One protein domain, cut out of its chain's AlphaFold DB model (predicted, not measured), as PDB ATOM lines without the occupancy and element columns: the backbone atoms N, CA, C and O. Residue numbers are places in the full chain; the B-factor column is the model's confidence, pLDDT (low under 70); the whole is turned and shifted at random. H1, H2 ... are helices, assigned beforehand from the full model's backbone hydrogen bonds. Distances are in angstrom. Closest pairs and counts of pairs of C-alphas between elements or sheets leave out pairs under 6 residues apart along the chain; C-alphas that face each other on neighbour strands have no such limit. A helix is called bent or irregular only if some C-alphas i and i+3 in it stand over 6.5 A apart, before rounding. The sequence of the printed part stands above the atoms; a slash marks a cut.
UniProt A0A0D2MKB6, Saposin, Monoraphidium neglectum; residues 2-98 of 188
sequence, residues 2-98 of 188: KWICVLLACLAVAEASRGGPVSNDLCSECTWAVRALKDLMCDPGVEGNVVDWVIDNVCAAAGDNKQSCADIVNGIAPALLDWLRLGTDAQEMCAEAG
ATOM      1  N   LYS A   2       4.698  -2.115   7.245       56.25
ATOM      2  CA  LYS A   2       4.281  -3.511   6.949       56.25
ATOM      3  C   LYS A   2       5.454  -4.502   6.763       56.25
ATOM      4  O   LYS A   2       5.492  -5.525   7.427       56.25
ATOM      5  N   TRP A   3       6.476  -4.147   5.979       55.44
ATOM      6  CA  TRP A   3       7.658  -5.001   5.738       55.44
ATOM      7  C   TRP A   3       8.545  -5.258   6.970       55.44
ATOM      8  O   TRP A   3       9.184  -6.300   7.041       55.44
ATOM      9  N   ILE A   4       8.577  -4.342   7.947       64.75
ATOM     10  CA  ILE A   4       9.343  -4.520   9.195       64.75
ATOM     11  C   ILE A   4       8.632  -5.530  10.098       64.75
ATOM     12  O   ILE A   4       9.283  -6.418  10.633       64.75
ATOM     13  N   CYS A   5       7.301  -5.443  10.203       64.56
ATOM     14  CA  CYS A   5       6.488  -6.452  10.886       64.56
ATOM     15  C   CYS A   5       6.620  -7.829  10.232       64.56
ATOM     16  O   CYS A   5       6.768  -8.807  10.945       64.56
ATOM     17  N   VAL A   6       6.639  -7.911   8.898       62.00
ATOM     18  CA  VAL A   6       6.824  -9.187   8.183       62.00
ATOM     19  C   VAL A   6       8.221  -9.770   8.421       62.00
ATOM     20  O   VAL A   6       8.346 -10.958   8.689       62.00
ATOM     21  N   LEU A   7       9.279  -8.951   8.387       62.91
ATOM     22  CA  LEU A   7      10.648  -9.405   8.669       62.91
ATOM     23  C   LEU A   7      10.816  -9.880  10.121       62.91
ATOM     24  O   LEU A   7      11.425 -10.923  10.350       62.91
ATOM     25  N   LEU A   8      10.259  -9.143  11.089       62.12
ATOM     26  CA  LEU A   8      10.291  -9.508  12.508       62.12
ATOM     27  C   LEU A   8       9.413 -10.726  12.810       62.12
ATOM     28  O   LEU A   8       9.843 -11.588  13.564       62.12
ATOM     29  N   ALA A   9       8.243 -10.851  12.181       58.22
ATOM     30  CA  ALA A   9       7.382 -12.022  12.317       58.22
ATOM     31  C   ALA A   9       8.009 -13.265  11.677       58.22
ATOM     32  O   ALA A   9       7.976 -14.327  12.278       58.22
ATOM     33  N   CYS A  10       8.656 -13.160  10.512       54.50
ATOM     34  CA  CYS A  10       9.390 -14.287   9.929       54.50
ATOM     35  C   CYS A  10      10.564 -14.746  10.813       54.50
ATOM     36  O   CYS A  10      10.811 -15.948  10.909       54.50
ATOM     37  N   LEU A  11      11.266 -13.817  11.473       58.66
ATOM     38  CA  LEU A  11      12.296 -14.138  12.469       58.66
ATOM     39  C   LEU A  11      11.679 -14.792  13.722       58.66
ATOM     40  O   LEU A  11      12.139 -15.853  14.137       58.66
ATOM     41  N   ALA A  12      10.578 -14.240  14.239       54.91
ATOM     42  CA  ALA A  12       9.881 -14.746  15.421       54.91
ATOM     43  C   ALA A  12       9.193 -16.103  15.192       54.91
ATOM     44  O   ALA A  12       9.217 -16.953  16.072       54.91
ATOM     45  N   VAL A  13       8.627 -16.373  14.010       57.47
ATOM     46  CA  VAL A  13       8.020 -17.672  13.652       57.47
ATOM     47  C   VAL A  13       9.089 -18.769  13.568       57.47
ATOM     48  O   VAL A  13       8.843 -19.907  13.974       57.47
ATOM     49  N   ALA A  14      10.307 -18.434  13.127       55.53
ATOM     50  CA  ALA A  14      11.443 -19.353  13.194       55.53
ATOM     51  C   ALA A  14      11.852 -19.668  14.651       55.53
ATOM     52  O   ALA A  14      12.344 -20.763  14.936       55.53
ATOM     53  N   GLU A  15      11.603 -18.750  15.585       53.06
ATOM     54  CA  GLU A  15      11.920 -18.882  17.012       53.06
ATOM     55  C   GLU A  15      10.781 -19.527  17.825       53.06
ATOM     56  O   GLU A  15      11.066 -20.321  18.718       53.06
ATOM     57  N   ALA A  16       9.514 -19.297  17.465       49.84
ATOM     58  CA  ALA A  16       8.312 -19.826  18.122       49.84
ATOM     59  C   ALA A  16       8.136 -21.349  17.967       49.84
ATOM     60  O   ALA A  16       7.404 -21.976  18.732       49.84
ATOM     61  N   SER A  17       8.850 -21.965  17.021       48.78
ATOM     62  CA  SER A  17       8.988 -23.427  16.922       48.78
ATOM     63  C   SER A  17       9.727 -24.047  18.122       48.78
ATOM     64  O   SER A  17       9.634 -25.252  18.362       48.78
ATOM     65  N   ARG A  18      10.421 -23.224  18.918       54.16
ATOM     66  CA  ARG A  18      10.925 -23.573  20.246       54.16
ATOM     67  C   ARG A  18       9.898 -23.057  21.248       54.16
ATOM     68  O   ARG A  18       9.853 -21.858  21.502       54.16
ATOM     69  N   GLY A  19       9.040 -23.947  21.752       53.28
ATOM     70  CA  GLY A  19       8.005 -23.600  22.732       53.28
ATOM     71  C   GLY A  19       8.518 -22.621  23.795       53.28
ATOM     72  O   GLY A  19       9.654 -22.746  24.260       53.28
ATOM     73  N   GLY A  20       7.698 -21.617  24.120       54.41
ATOM     74  CA  GLY A  20       8.059 -20.561  25.066       54.41
ATOM     75  C   GLY A  20       8.448 -21.113  26.444       54.41
ATOM     76  O   GLY A  20       8.134 -22.263  26.759       54.41
ATOM     77  N   PRO A  21       9.140 -20.320  27.282       51.97
ATOM     78  CA  PRO A  21       9.476 -20.737  28.636       51.97
ATOM     79  C   PRO A  21       8.186 -21.028  29.408       51.97
ATOM     80  O   PRO A  21       7.446 -20.116  29.763       51.97
ATOM     81  N   VAL A  22       7.912 -22.311  29.649       47.91
ATOM     82  CA  VAL A  22       6.830 -22.742  30.532       47.91
ATOM     83  C   VAL A  22       7.314 -22.499  31.958       47.91
ATOM     84  O   VAL A  22       8.026 -23.318  32.538       47.91
ATOM     85  N   SER A  23       7.007 -21.325  32.500       55.53
ATOM     86  CA  SER A  23       7.087 -21.072  33.937       55.53
ATOM     87  C   SER A  23       5.684 -21.121  34.526       55.53
ATOM     88  O   SER A  23       4.751 -20.609  33.924       55.53
ATOM     89  N   ASN A  24       5.537 -21.724  35.710       60.09
ATOM     90  CA  ASN A  24       4.249 -21.946  36.389       60.09
ATOM     91  C   ASN A  24       3.613 -20.660  36.967       60.09
ATOM     92  O   ASN A  24       2.994 -20.704  38.029       60.09
ATOM     93  N   ASP A  25       3.803 -19.512  36.322       78.62
ATOM     94  CA  ASP A  25       3.194 -18.248  36.725       78.62
ATOM     95  C   ASP A  25       2.409 -17.656  35.557       78.62
ATOM     96  O   ASP A  25       2.948 -17.460  34.461       78.62
ATOM     97  N   LEU A  26       1.132 -17.354  35.804       81.50
ATOM     98  CA  LEU A  26       0.173 -16.962  34.771       81.50
ATOM     99  C   LEU A  26       0.617 -15.697  34.019       81.50
ATOM    100  O   LEU A  26       0.233 -15.496  32.865       81.50
ATOM    101  N   CYS A  27       1.442 -14.842  34.634       83.31
ATOM    102  CA  CYS A  27       1.987 -13.662  33.971       83.31
ATOM    103  C   CYS A  27       2.867 -14.037  32.770       83.31
ATOM    104  O   CYS A  27       2.762 -13.449  31.690       83.31
ATOM    105  N   SER A  28       3.726 -15.043  32.932       83.19
ATOM    106  CA  SER A  28       4.623 -15.504  31.869       83.19
ATOM    107  C   SER A  28       3.856 -16.110  30.692       83.19
ATOM    108  O   SER A  28       4.145 -15.809  29.534       83.19
ATOM    109  N   GLU A  29       2.814 -16.881  30.992       82.56
ATOM    110  CA  GLU A  29       1.952 -17.497  29.988       82.56
ATOM    111  C   GLU A  29       1.129 -16.443  29.244       82.56
ATOM    112  O   GLU A  29       1.094 -16.438  28.012       82.56
ATOM    113  N   CYS A  30       0.537 -15.492  29.973       85.75
ATOM    114  CA  CYS A  30      -0.203 -14.383  29.382       85.75
ATOM    115  C   CYS A  30       0.690 -13.550  28.456       85.75
ATOM    116  O   CYS A  30       0.332 -13.277  27.309       85.75
ATOM    117  N   THR A  31       1.876 -13.161  28.930       85.69
ATOM    118  CA  THR A  31       2.768 -12.286  28.159       85.69
ATOM    119  C   THR A  31       3.295 -12.974  26.908       85.69
ATOM    120  O   THR A  31       3.411 -12.338  25.860       85.69
ATOM    121  N   TRP A  32       3.566 -14.277  26.984       86.00
ATOM    122  CA  TRP A  32       3.907 -15.082  25.819       86.00
ATOM    123  C   TRP A  32       2.743 -15.166  24.824       86.00
ATOM    124  O   TRP A  32       2.938 -14.874  23.645       86.00
ATOM    125  N   ALA A  33       1.531 -15.482  25.287       84.69
ATOM    126  CA  ALA A  33       0.359 -15.616  24.423       84.69
ATOM    127  C   ALA A  33       0.029 -14.306  23.689       84.69
ATOM    128  O   ALA A  33      -0.249 -14.312  22.490       84.69
ATOM    129  N   VAL A  34       0.120 -13.165  24.381       85.75
ATOM    130  CA  VAL A  34      -0.106 -11.844  23.778       85.75
ATOM    131  C   VAL A  34       0.962 -11.517  22.732       85.75
ATOM    132  O   VAL A  34       0.629 -10.978  21.678       85.75
ATOM    133  N   ARG A  35       2.234 -11.856  22.975       83.56
ATOM    134  CA  ARG A  35       3.306 -11.674  21.978       83.56
ATOM    135  C   ARG A  35       3.069 -12.544  20.749       83.56
ATOM    136  O   ARG A  35       3.013 -12.009  19.649       83.56
ATOM    137  N   ALA A  36       2.804 -13.834  20.950       82.88
ATOM    138  CA  ALA A  36       2.510 -14.769  19.870       82.88
ATOM    139  C   ALA A  36       1.304 -14.318  19.027       82.88
ATOM    140  O   ALA A  36       1.336 -14.395  17.801       82.88
ATOM    141  N   LEU A  37       0.258 -13.781  19.665       83.25
ATOM    142  CA  LEU A  37      -0.895 -13.215  18.967       83.25
ATOM    143  C   LEU A  37      -0.512 -11.988  18.124       83.25
ATOM    144  O   LEU A  37      -0.949 -11.870  16.980       83.25
ATOM    145  N   LYS A  38       0.305 -11.074  18.658       79.38
ATOM    146  CA  LYS A  38       0.783  -9.890  17.920       79.38
ATOM    147  C   LYS A  38       1.668 -10.270  16.735       79.38
ATOM    148  O   LYS A  38       1.543  -9.655  15.675       79.38
ATOM    149  N   ASP A  39       2.489 -11.300  16.891       77.75
ATOM    150  CA  ASP A  39       3.329 -11.835  15.820       77.75
ATOM    151  C   ASP A  39       2.479 -12.489  14.726       77.75
ATOM    152  O   ASP A  39       2.670 -12.210  13.544       77.75
ATOM    153  N   LEU A  40       1.466 -13.273  15.106       78.69
ATOM    154  CA  LEU A  40       0.515 -13.866  14.164       78.69
ATOM    155  C   LEU A  40      -0.256 -12.791  13.386       78.69
ATOM    156  O   LEU A  40      -0.472 -12.920  12.185       78.69
ATOM    157  N   MET A  41      -0.619 -11.685  14.041       76.56
ATOM    158  CA  MET A  41      -1.256 -10.544  13.380       76.56
ATOM    159  C   MET A  41      -0.326  -9.818  12.400       76.56
ATOM    160  O   MET A  41      -0.807  -9.000  11.622       76.56
ATOM    161  N   CYS A  42       0.981 -10.074  12.396       75.81
ATOM    162  CA  CYS A  42       1.903  -9.535  11.392       75.81
ATOM    163  C   CYS A  42       1.941 -10.369  10.099       75.81
ATOM    164  O   CYS A  42       2.502  -9.900   9.106       75.81
ATOM    165  N   ASP A  43       1.325 -11.553  10.089       76.56
ATOM    166  CA  ASP A  43       1.200 -12.401   8.908       76.56
ATOM    167  C   ASP A  43       0.092 -11.863   7.967       76.56
ATOM    168  O   ASP A  43      -1.075 -11.755   8.367       76.56
ATOM    169  N   PRO A  44       0.416 -11.509   6.706       71.81
ATOM    170  CA  PRO A  44      -0.570 -11.016   5.743       71.81
ATOM    171  C   PRO A  44      -1.612 -12.074   5.344       71.81
ATOM    172  O   PRO A  44      -2.723 -11.713   4.960       71.81
ATOM    173  N   GLY A  45      -1.285 -13.362   5.450       77.62
ATOM    174  CA  GLY A  45      -2.225 -14.462   5.266       77.62
ATOM    175  C   GLY A  45      -3.256 -14.530   6.391       77.62
ATOM    176  O   GLY A  45      -4.426 -14.782   6.125       77.62
ATOM    177  N   VAL A  46      -2.870 -14.228   7.633       79.12
ATOM    178  CA  VAL A  46      -3.817 -14.142   8.761       79.12
ATOM    179  C   VAL A  46      -4.739 -12.931   8.610       79.12
ATOM    180  O   VAL A  46      -5.941 -13.066   8.824       79.12
ATOM    181  N   GLU A  47      -4.208 -11.775   8.191       76.12
ATOM    182  CA  GLU A  47      -5.010 -10.581   7.854       76.12
ATOM    183  C   GLU A  47      -6.083 -10.907   6.803       76.12
ATOM    184  O   GLU A  47      -7.257 -10.622   7.037       76.12
ATOM    185  N   GLY A  48      -5.704 -11.566   5.702       83.25
ATOM    186  CA  GLY A  48      -6.644 -11.997   4.663       83.25
ATOM    187  C   GLY A  48      -7.684 -12.990   5.182       83.25
ATOM    188  O   GLY A  48      -8.879 -12.739   5.076       83.25
ATOM    189  N   ASN A  49      -7.242 -14.055   5.857       86.44
ATOM    190  CA  ASN A  49      -8.135 -15.098   6.369       86.44
ATOM    191  C   ASN A  49      -9.178 -14.560   7.362       86.44
ATOM    192  O   ASN A  49     -10.312 -15.031   7.376       86.44
ATOM    193  N   VAL A  50      -8.812 -13.587   8.205       85.12
ATOM    194  CA  VAL A  50      -9.749 -12.957   9.149       85.12
ATOM    195  C   VAL A  50     -10.779 -12.102   8.412       85.12
ATOM    196  O   VAL A  50     -11.964 -12.167   8.737       85.12
ATOM    197  N   VAL A  51     -10.354 -11.315   7.420       89.19
ATOM    198  CA  VAL A  51     -11.259 -10.492   6.603       89.19
ATOM    199  C   VAL A  51     -12.232 -11.368   5.823       89.19
ATOM    200  O   VAL A  51     -13.443 -11.158   5.911       89.19
ATOM    201  N   ASP A  52     -11.714 -12.389   5.146       90.81
ATOM    202  CA  ASP A  52     -12.502 -13.322   4.347       90.81
ATOM    203  C   ASP A  52     -13.500 -14.079   5.227       90.81
ATOM    204  O   ASP A  52     -14.686 -14.128   4.916       90.81
ATOM    205  N   TRP A  53     -13.075 -14.560   6.402       91.81
ATOM    206  CA  TRP A  53     -13.980 -15.231   7.336       91.81
ATOM    207  C   TRP A  53     -15.143 -14.332   7.773       91.81
ATOM    208  O   TRP A  53     -16.286 -14.791   7.833       91.81
ATOM    209  N   VAL A  54     -14.881 -13.052   8.065       90.31
ATOM    210  CA  VAL A  54     -15.934 -12.098   8.447       90.31
ATOM    211  C   VAL A  54     -16.871 -11.827   7.269       90.31
ATOM    212  O   VAL A  54     -18.087 -11.785   7.458       90.31
ATOM    213  N   ILE A  55     -16.351 -11.688   6.052       93.31
ATOM    214  CA  ILE A  55     -17.181 -11.494   4.858       93.31
ATOM    215  C   ILE A  55     -18.075 -12.724   4.623       93.31
ATOM    216  O   ILE A  55     -19.295 -12.594   4.476       93.31
ATOM    217  N   ASP A  56     -17.494 -13.916   4.697       92.12
ATOM    218  CA  ASP A  56     -18.164 -15.169   4.360       92.12
ATOM    219  C   ASP A  56     -19.160 -15.638   5.427       92.12
ATOM    220  O   ASP A  56     -20.142 -16.301   5.096       92.12
ATOM    221  N   ASN A  57     -18.951 -15.291   6.702       91.25
ATOM    222  CA  ASN A  57     -19.791 -15.777   7.805       91.25
ATOM    223  C   ASN A  57     -20.656 -14.684   8.438       91.25
ATOM    224  O   ASN A  57     -21.792 -14.950   8.829       91.25
ATOM    225  N   VAL A  58     -20.150 -13.452   8.539       91.75
ATOM    226  CA  VAL A  58     -20.870 -12.338   9.177       91.75
ATOM    227  C   VAL A  58     -21.609 -11.517   8.130       91.75
ATOM    228  O   VAL A  58     -22.823 -11.336   8.237       91.75
ATOM    229  N   CYS A  59     -20.923 -11.065   7.077       94.06
ATOM    230  CA  CYS A  59     -21.583 -10.285   6.032       94.06
ATOM    231  C   CYS A  59     -22.578 -11.132   5.233       94.06
ATOM    232  O   CYS A  59     -23.631 -10.620   4.857       94.06
ATOM    233  N   ALA A  60     -22.342 -12.437   5.071       88.75
ATOM    234  CA  ALA A  60     -23.307 -13.356   4.466       88.75
ATOM    235  C   ALA A  60     -24.665 -13.416   5.200       88.75
ATOM    236  O   ALA A  60     -25.685 -13.699   4.562       88.75
ATOM    237  N   ALA A  61     -24.706 -13.097   6.497       89.44
ATOM    238  CA  ALA A  61     -25.936 -13.002   7.282       89.44
ATOM    239  C   ALA A  61     -26.636 -11.630   7.166       89.44
ATOM    240  O   ALA A  61     -27.769 -11.481   7.616       89.44
ATOM    241  N   ALA A  62     -26.010 -10.633   6.527       86.81
ATOM    242  CA  ALA A  62     -26.503  -9.252   6.461       86.81
ATOM    243  C   ALA A  62     -27.606  -9.001   5.408       86.81
ATOM    244  O   ALA A  62     -27.974  -7.849   5.168       86.81
ATOM    245  N   GLY A  63     -28.138 -10.050   4.768       85.94
ATOM    246  CA  GLY A  63     -29.220  -9.935   3.781       85.94
ATOM    247  C   GLY A  63     -28.841  -9.037   2.598       85.94
ATOM    248  O   GLY A  63     -27.820  -9.267   1.952       85.94
ATOM    249  N   ASP A  64     -29.639  -8.003   2.334       93.94
ATOM    250  CA  ASP A  64     -29.416  -7.057   1.228       93.94
ATOM    251  C   ASP A  64     -28.167  -6.178   1.421       93.94
ATOM    252  O   ASP A  64     -27.629  -5.627   0.463       93.94
ATOM    253  N   ASN A  65     -27.650  -6.081   2.651       91.44
ATOM    254  CA  ASN A  65     -26.494  -5.245   2.981       91.44
ATOM    255  C   ASN A  65     -25.147  -5.974   2.862       91.44
ATOM    256  O   ASN A  65     -24.128  -5.420   3.268       91.44
ATOM    257  N   LYS A  66     -25.115  -7.195   2.311       91.19
ATOM    258  CA  LYS A  66     -23.894  -8.010   2.136       91.19
ATOM    259  C   LYS A  66     -22.724  -7.228   1.551       91.19
ATOM    260  O   LYS A  66     -21.638  -7.237   2.123       91.19
ATOM    261  N   GLN A  67     -22.970  -6.528   0.444       92.31
ATOM    262  CA  GLN A  67     -21.931  -5.780  -0.256       92.31
ATOM    263  C   GLN A  67     -21.420  -4.611   0.590       92.31
ATOM    264  O   GLN A  67     -20.225  -4.495   0.819       92.31
ATOM    265  N   SER A  68     -22.334  -3.815   1.151       93.69
ATOM    266  CA  SER A  68     -21.989  -2.687   2.025       93.69
ATOM    267  C   SER A  68     -21.224  -3.139   3.278       93.69
ATOM    268  O   SER A  68     -20.261  -2.500   3.692       93.69
ATOM    269  N   CYS A  69     -21.591  -4.289   3.853       95.81
ATOM    270  CA  CYS A  69     -20.851  -4.914   4.947       95.81
ATOM    271  C   CYS A  69     -19.421  -5.269   4.521       95.81
ATOM    272  O   CYS A  69     -18.477  -4.863   5.195       95.81
ATOM    273  N   ALA A  70     -19.254  -5.961   3.390       94.25
ATOM    274  CA  ALA A  70     -17.937  -6.334   2.879       94.25
ATOM    275  C   ALA A  70     -17.067  -5.103   2.580       94.25
ATOM    276  O   ALA A  70     -15.889  -5.084   2.927       94.25
ATOM    277  N   ASP A  71     -17.646  -4.047   2.009       94.00
ATOM    278  CA  ASP A  71     -16.940  -2.800   1.710       94.00
ATOM    279  C   ASP A  71     -16.455  -2.105   2.998       94.00
ATOM    280  O   ASP A  71     -15.320  -1.628   3.065       94.00
ATOM    281  N   ILE A  72     -17.273  -2.107   4.059       91.25
ATOM    282  CA  ILE A  72     -16.892  -1.591   5.383       91.25
ATOM    283  C   ILE A  72     -15.771  -2.434   6.001       91.25
ATOM    284  O   ILE A  72     -14.802  -1.870   6.514       91.25
ATOM    285  N   VAL A  73     -15.876  -3.766   5.954       93.31
ATOM    286  CA  VAL A  73     -14.843  -4.664   6.495       93.31
ATOM    287  C   VAL A  73     -13.518  -4.446   5.768       93.31
ATOM    288  O   VAL A  73     -12.503  -4.218   6.425       93.31
ATOM    289  N   ASN A  74     -13.532  -4.402   4.436       92.12
ATOM    290  CA  ASN A  74     -12.347  -4.121   3.626       92.12
ATOM    291  C   ASN A  74     -11.753  -2.732   3.906       92.12
ATOM    292  O   ASN A  74     -10.534  -2.567   3.918       92.12
ATOM    293  N   GLY A  75     -12.598  -1.730   4.163       90.31
ATOM    294  CA  GLY A  75     -12.153  -0.373   4.476       90.31
ATOM    295  C   GLY A  75     -11.524  -0.228   5.865       90.31
ATOM    296  O   GLY A  75     -10.594   0.559   6.038       90.31
ATOM    297  N   ILE A  76     -12.013  -0.974   6.860       89.25
ATOM    298  CA  ILE A  76     -11.587  -0.834   8.263       89.25
ATOM    299  C   ILE A  76     -10.469  -1.810   8.633       89.25
ATOM    300  O   ILE A  76      -9.590  -1.449   9.420       89.25
ATOM    301  N   ALA A  77     -10.472  -3.025   8.080       85.94
ATOM    302  CA  ALA A  77      -9.558  -4.091   8.484       85.94
ATOM    303  C   ALA A  77      -8.068  -3.696   8.466       85.94
ATOM    304  O   ALA A  77      -7.399  -3.964   9.466       85.94
ATOM    305  N   PRO A  78      -7.537  -2.989   7.444       82.81
ATOM    306  CA  PRO A  78      -6.123  -2.613   7.428       82.81
ATOM    307  C   PRO A  78      -5.748  -1.701   8.600       82.81
ATOM    308  O   PRO A  78      -4.744  -1.922   9.273       82.81
ATOM    309  N   ALA A  79      -6.581  -0.693   8.884       83.38
ATOM    310  CA  ALA A  79      -6.339   0.264   9.959       83.38
ATOM    311  C   ALA A  79      -6.540  -0.364  11.347       83.38
ATOM    312  O   ALA A  79      -5.795  -0.057  12.276       83.38
ATOM    313  N   LEU A  80      -7.526  -1.254  11.485       81.50
ATOM    314  CA  LEU A  80      -7.780  -1.986  12.723       81.50
ATOM    315  C   LEU A  80      -6.622  -2.932  13.055       81.50
ATOM    316  O   LEU A  80      -6.143  -2.938  14.186       81.50
ATOM    317  N   LEU A  81      -6.138  -3.690  12.073       78.31
ATOM    318  CA  LEU A  81      -5.010  -4.600  12.258       78.31
ATOM    319  C   LEU A  81      -3.709  -3.840  12.525       78.31
ATOM    320  O   LEU A  81      -2.957  -4.224  13.416       78.31
ATOM    321  N   ASP A  82      -3.469  -2.720  11.842       79.44
ATOM    322  CA  ASP A  82      -2.326  -1.853  12.145       79.44
ATOM    323  C   ASP A  82      -2.407  -1.266  13.561       79.44
ATOM    324  O   ASP A  82      -1.399  -1.217  14.269       79.44
ATOM    325  N   TRP A  83      -3.600  -0.885  14.024       79.31
ATOM    326  CA  TRP A  83      -3.799  -0.431  15.399       79.31
ATOM    327  C   TRP A  83      -3.536  -1.543  16.425       79.31
ATOM    328  O   TRP A  83      -2.876  -1.296  17.433       79.31
ATOM    329  N   LEU A  84      -3.978  -2.773  16.153       76.06
ATOM    330  CA  LEU A  84      -3.732  -3.936  17.014       76.06
ATOM    331  C   LEU A  84      -2.240  -4.304  17.082       76.06
ATOM    332  O   LEU A  84      -1.725  -4.602  18.163       76.06
ATOM    333  N   ARG A  85      -1.521  -4.203  15.956       76.38
ATOM    334  CA  ARG A  85      -0.059  -4.381  15.889       76.38
ATOM    335  C   ARG A  85       0.675  -3.342  16.738       76.38
ATOM    336  O   ARG A  85       1.584  -3.690  17.487       76.38
ATOM    337  N   LEU A  86       0.249  -2.081  16.654       73.19
ATOM    338  CA  LEU A  86       0.816  -0.948  17.396       73.19
ATOM    339  C   LEU A  86       0.342  -0.852  18.851       73.19
ATOM    340  O   LEU A  86       0.791   0.034  19.581       73.19
ATOM    341  N   GLY A  87      -0.580  -1.723  19.268       69.19
ATOM    342  CA  GLY A  87      -1.117  -1.735  20.620       69.19
ATOM    343  C   GLY A  87      -0.035  -1.946  21.680       69.19
ATOM    344  O   GLY A  87       1.082  -2.371  21.386       69.19
ATOM    345  N   THR A  88      -0.409  -1.686  22.923       70.12
ATOM    346  CA  THR A  88       0.381  -1.854  24.146       70.12
ATOM    347  C   THR A  88       1.194  -3.160  24.204       70.12
ATOM    348  O   THR A  88       0.793  -4.182  23.634       70.12
ATOM    349  N   ASP A  89       2.362  -3.139  24.857       82.56
ATOM    350  CA  ASP A  89       3.185  -4.337  25.011       82.56
ATOM    351  C   ASP A  89       2.541  -5.361  25.961       82.56
ATOM    352  O   ASP A  89       1.655  -5.059  26.763       82.56
ATOM    353  N   ALA A  90       2.968  -6.615  25.833       84.88
ATOM    354  CA  ALA A  90       2.331  -7.736  26.507       84.88
ATOM    355  C   ALA A  90       2.338  -7.634  28.042       84.88
ATOM    356  O   ALA A  90       1.435  -8.174  28.675       84.88
ATOM    357  N   GLN A  91       3.311  -6.939  28.643       83.81
ATOM    358  CA  GLN A  91       3.402  -6.805  30.096       83.81
ATOM    359  C   GLN A  91       2.273  -5.930  30.634       83.81
ATOM    360  O   GLN A  91       1.610  -6.298  31.601       83.81
ATOM    361  N   GLU A  92       2.030  -4.793  29.990       82.06
ATOM    362  CA  GLU A  92       0.948  -3.885  30.358       82.06
ATOM    363  C   GLU A  92      -0.425  -4.520  30.095       82.06
ATOM    364  O   GLU A  92      -1.294  -4.452  30.961       82.06
ATOM    365  N   MET A  93      -0.609  -5.226  28.970       83.06
ATOM    366  CA  MET A  93      -1.870  -5.935  28.688       83.06
ATOM    367  C   MET A  93      -2.175  -7.012  29.739       83.06
ATOM    368  O   MET A  93      -3.305  -7.135  30.205       83.06
ATOM    369  N   CYS A  94      -1.162  -7.776  30.147       85.50
ATOM    370  CA  CYS A  94      -1.322  -8.809  31.164       85.50
ATOM    371  C   CYS A  94      -1.431  -8.241  32.585       85.50
ATOM    372  O   CYS A  94      -2.052  -8.865  33.447       85.50
ATOM    373  N   ALA A  95      -0.883  -7.050  32.840       84.94
ATOM    374  CA  ALA A  95      -1.079  -6.330  34.093       84.94
ATOM    375  C   ALA A  95      -2.493  -5.743  34.200       84.94
ATOM    376  O   ALA A  95      -3.123  -5.859  35.248       84.94
ATOM    377  N   GLU A  96      -3.033  -5.188  33.111       77.25
ATOM    378  CA  GLU A  96      -4.440  -4.769  33.034       77.25
ATOM    379  C   GLU A  96      -5.399  -5.953  33.198       77.25
ATOM    380  O   GLU A  96      -6.434  -5.822  33.850       77.25
ATOM    381  N   ALA A  97      -5.028  -7.124  32.676       79.50
ATOM    382  CA  ALA A  97      -5.762  -8.367  32.899       79.50
ATOM    383  C   ALA A  97      -5.668  -8.882  34.353       79.50
ATOM    384  O   ALA A  97      -6.323  -9.864  34.694       79.50
ATOM    385  N   GLY A  98      -4.864  -8.242  35.214       79.00
ATOM    386  CA  GLY A  98      -4.661  -8.633  36.613       79.00
ATOM    387  C   GLY A  98      -3.803  -9.887  36.792       79.00
ATOM    388  O   GLY A  98      -3.718 -10.419  37.895       79.00
TER     389      GLY A  98
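Overview. This is residues 2 to 98 of the 188 residues of the protein "Saposin" of Monoraphidium neglectum (UniProt A0A0D2MKB6). A helical hairpin of H3 and H4 makes one end of a loose, elongated shape; at the other end H1 and H5 pack on H2. The printed part has 97 residues with five named helices, H1 to H5 in order, and no named strand: all helix. The radius of gyration of the C-alphas is 16.3 A; the spans are 51 by 31 by 20 A.

Arrangement. H1, residues 2 to 16, touches residues 36 to 40 alone of H2, residues 26 to 40, at a steep tilt of 49 degrees; the closest C-alphas, of Ala 9 and Asp 39, are 5.4 A apart. H3, residues 44 to 57, and H4, residues 63 to 85, form a hairpin at a shallow tilt of 27 degrees; the closest C-alphas, of Ile 55 and Ala 70, are 5.6 A apart. H5, residues 90 to 96, touches H2; the closest C-alphas, of Thr 31 and Ala 90, are 4.9 A apart. H3 and H5 are apart. Every O i to N i+4 pair is within hydrogen-bond range in H1, H2, H3 and H5, and 15 of 19 in H4.

Along the chain. H1 begins at C-alpha 2 (4.281, -3.511, 6.949) and H5 ends at C-alpha 96 (-4.440, -4.769, 33.034). H4, 32.1 A long, has a kink of 41 degrees near residue 74 and is irregular: C-alphas 64 and 67 are 7.7 A apart.

Size, cuts and confidence. The farthest C-alphas, of Ser 23 and Asp 64, are 51.0 A apart. The printed part has no cut and no long link. Residues 2 to 24 and 87 have pLDDT under 70.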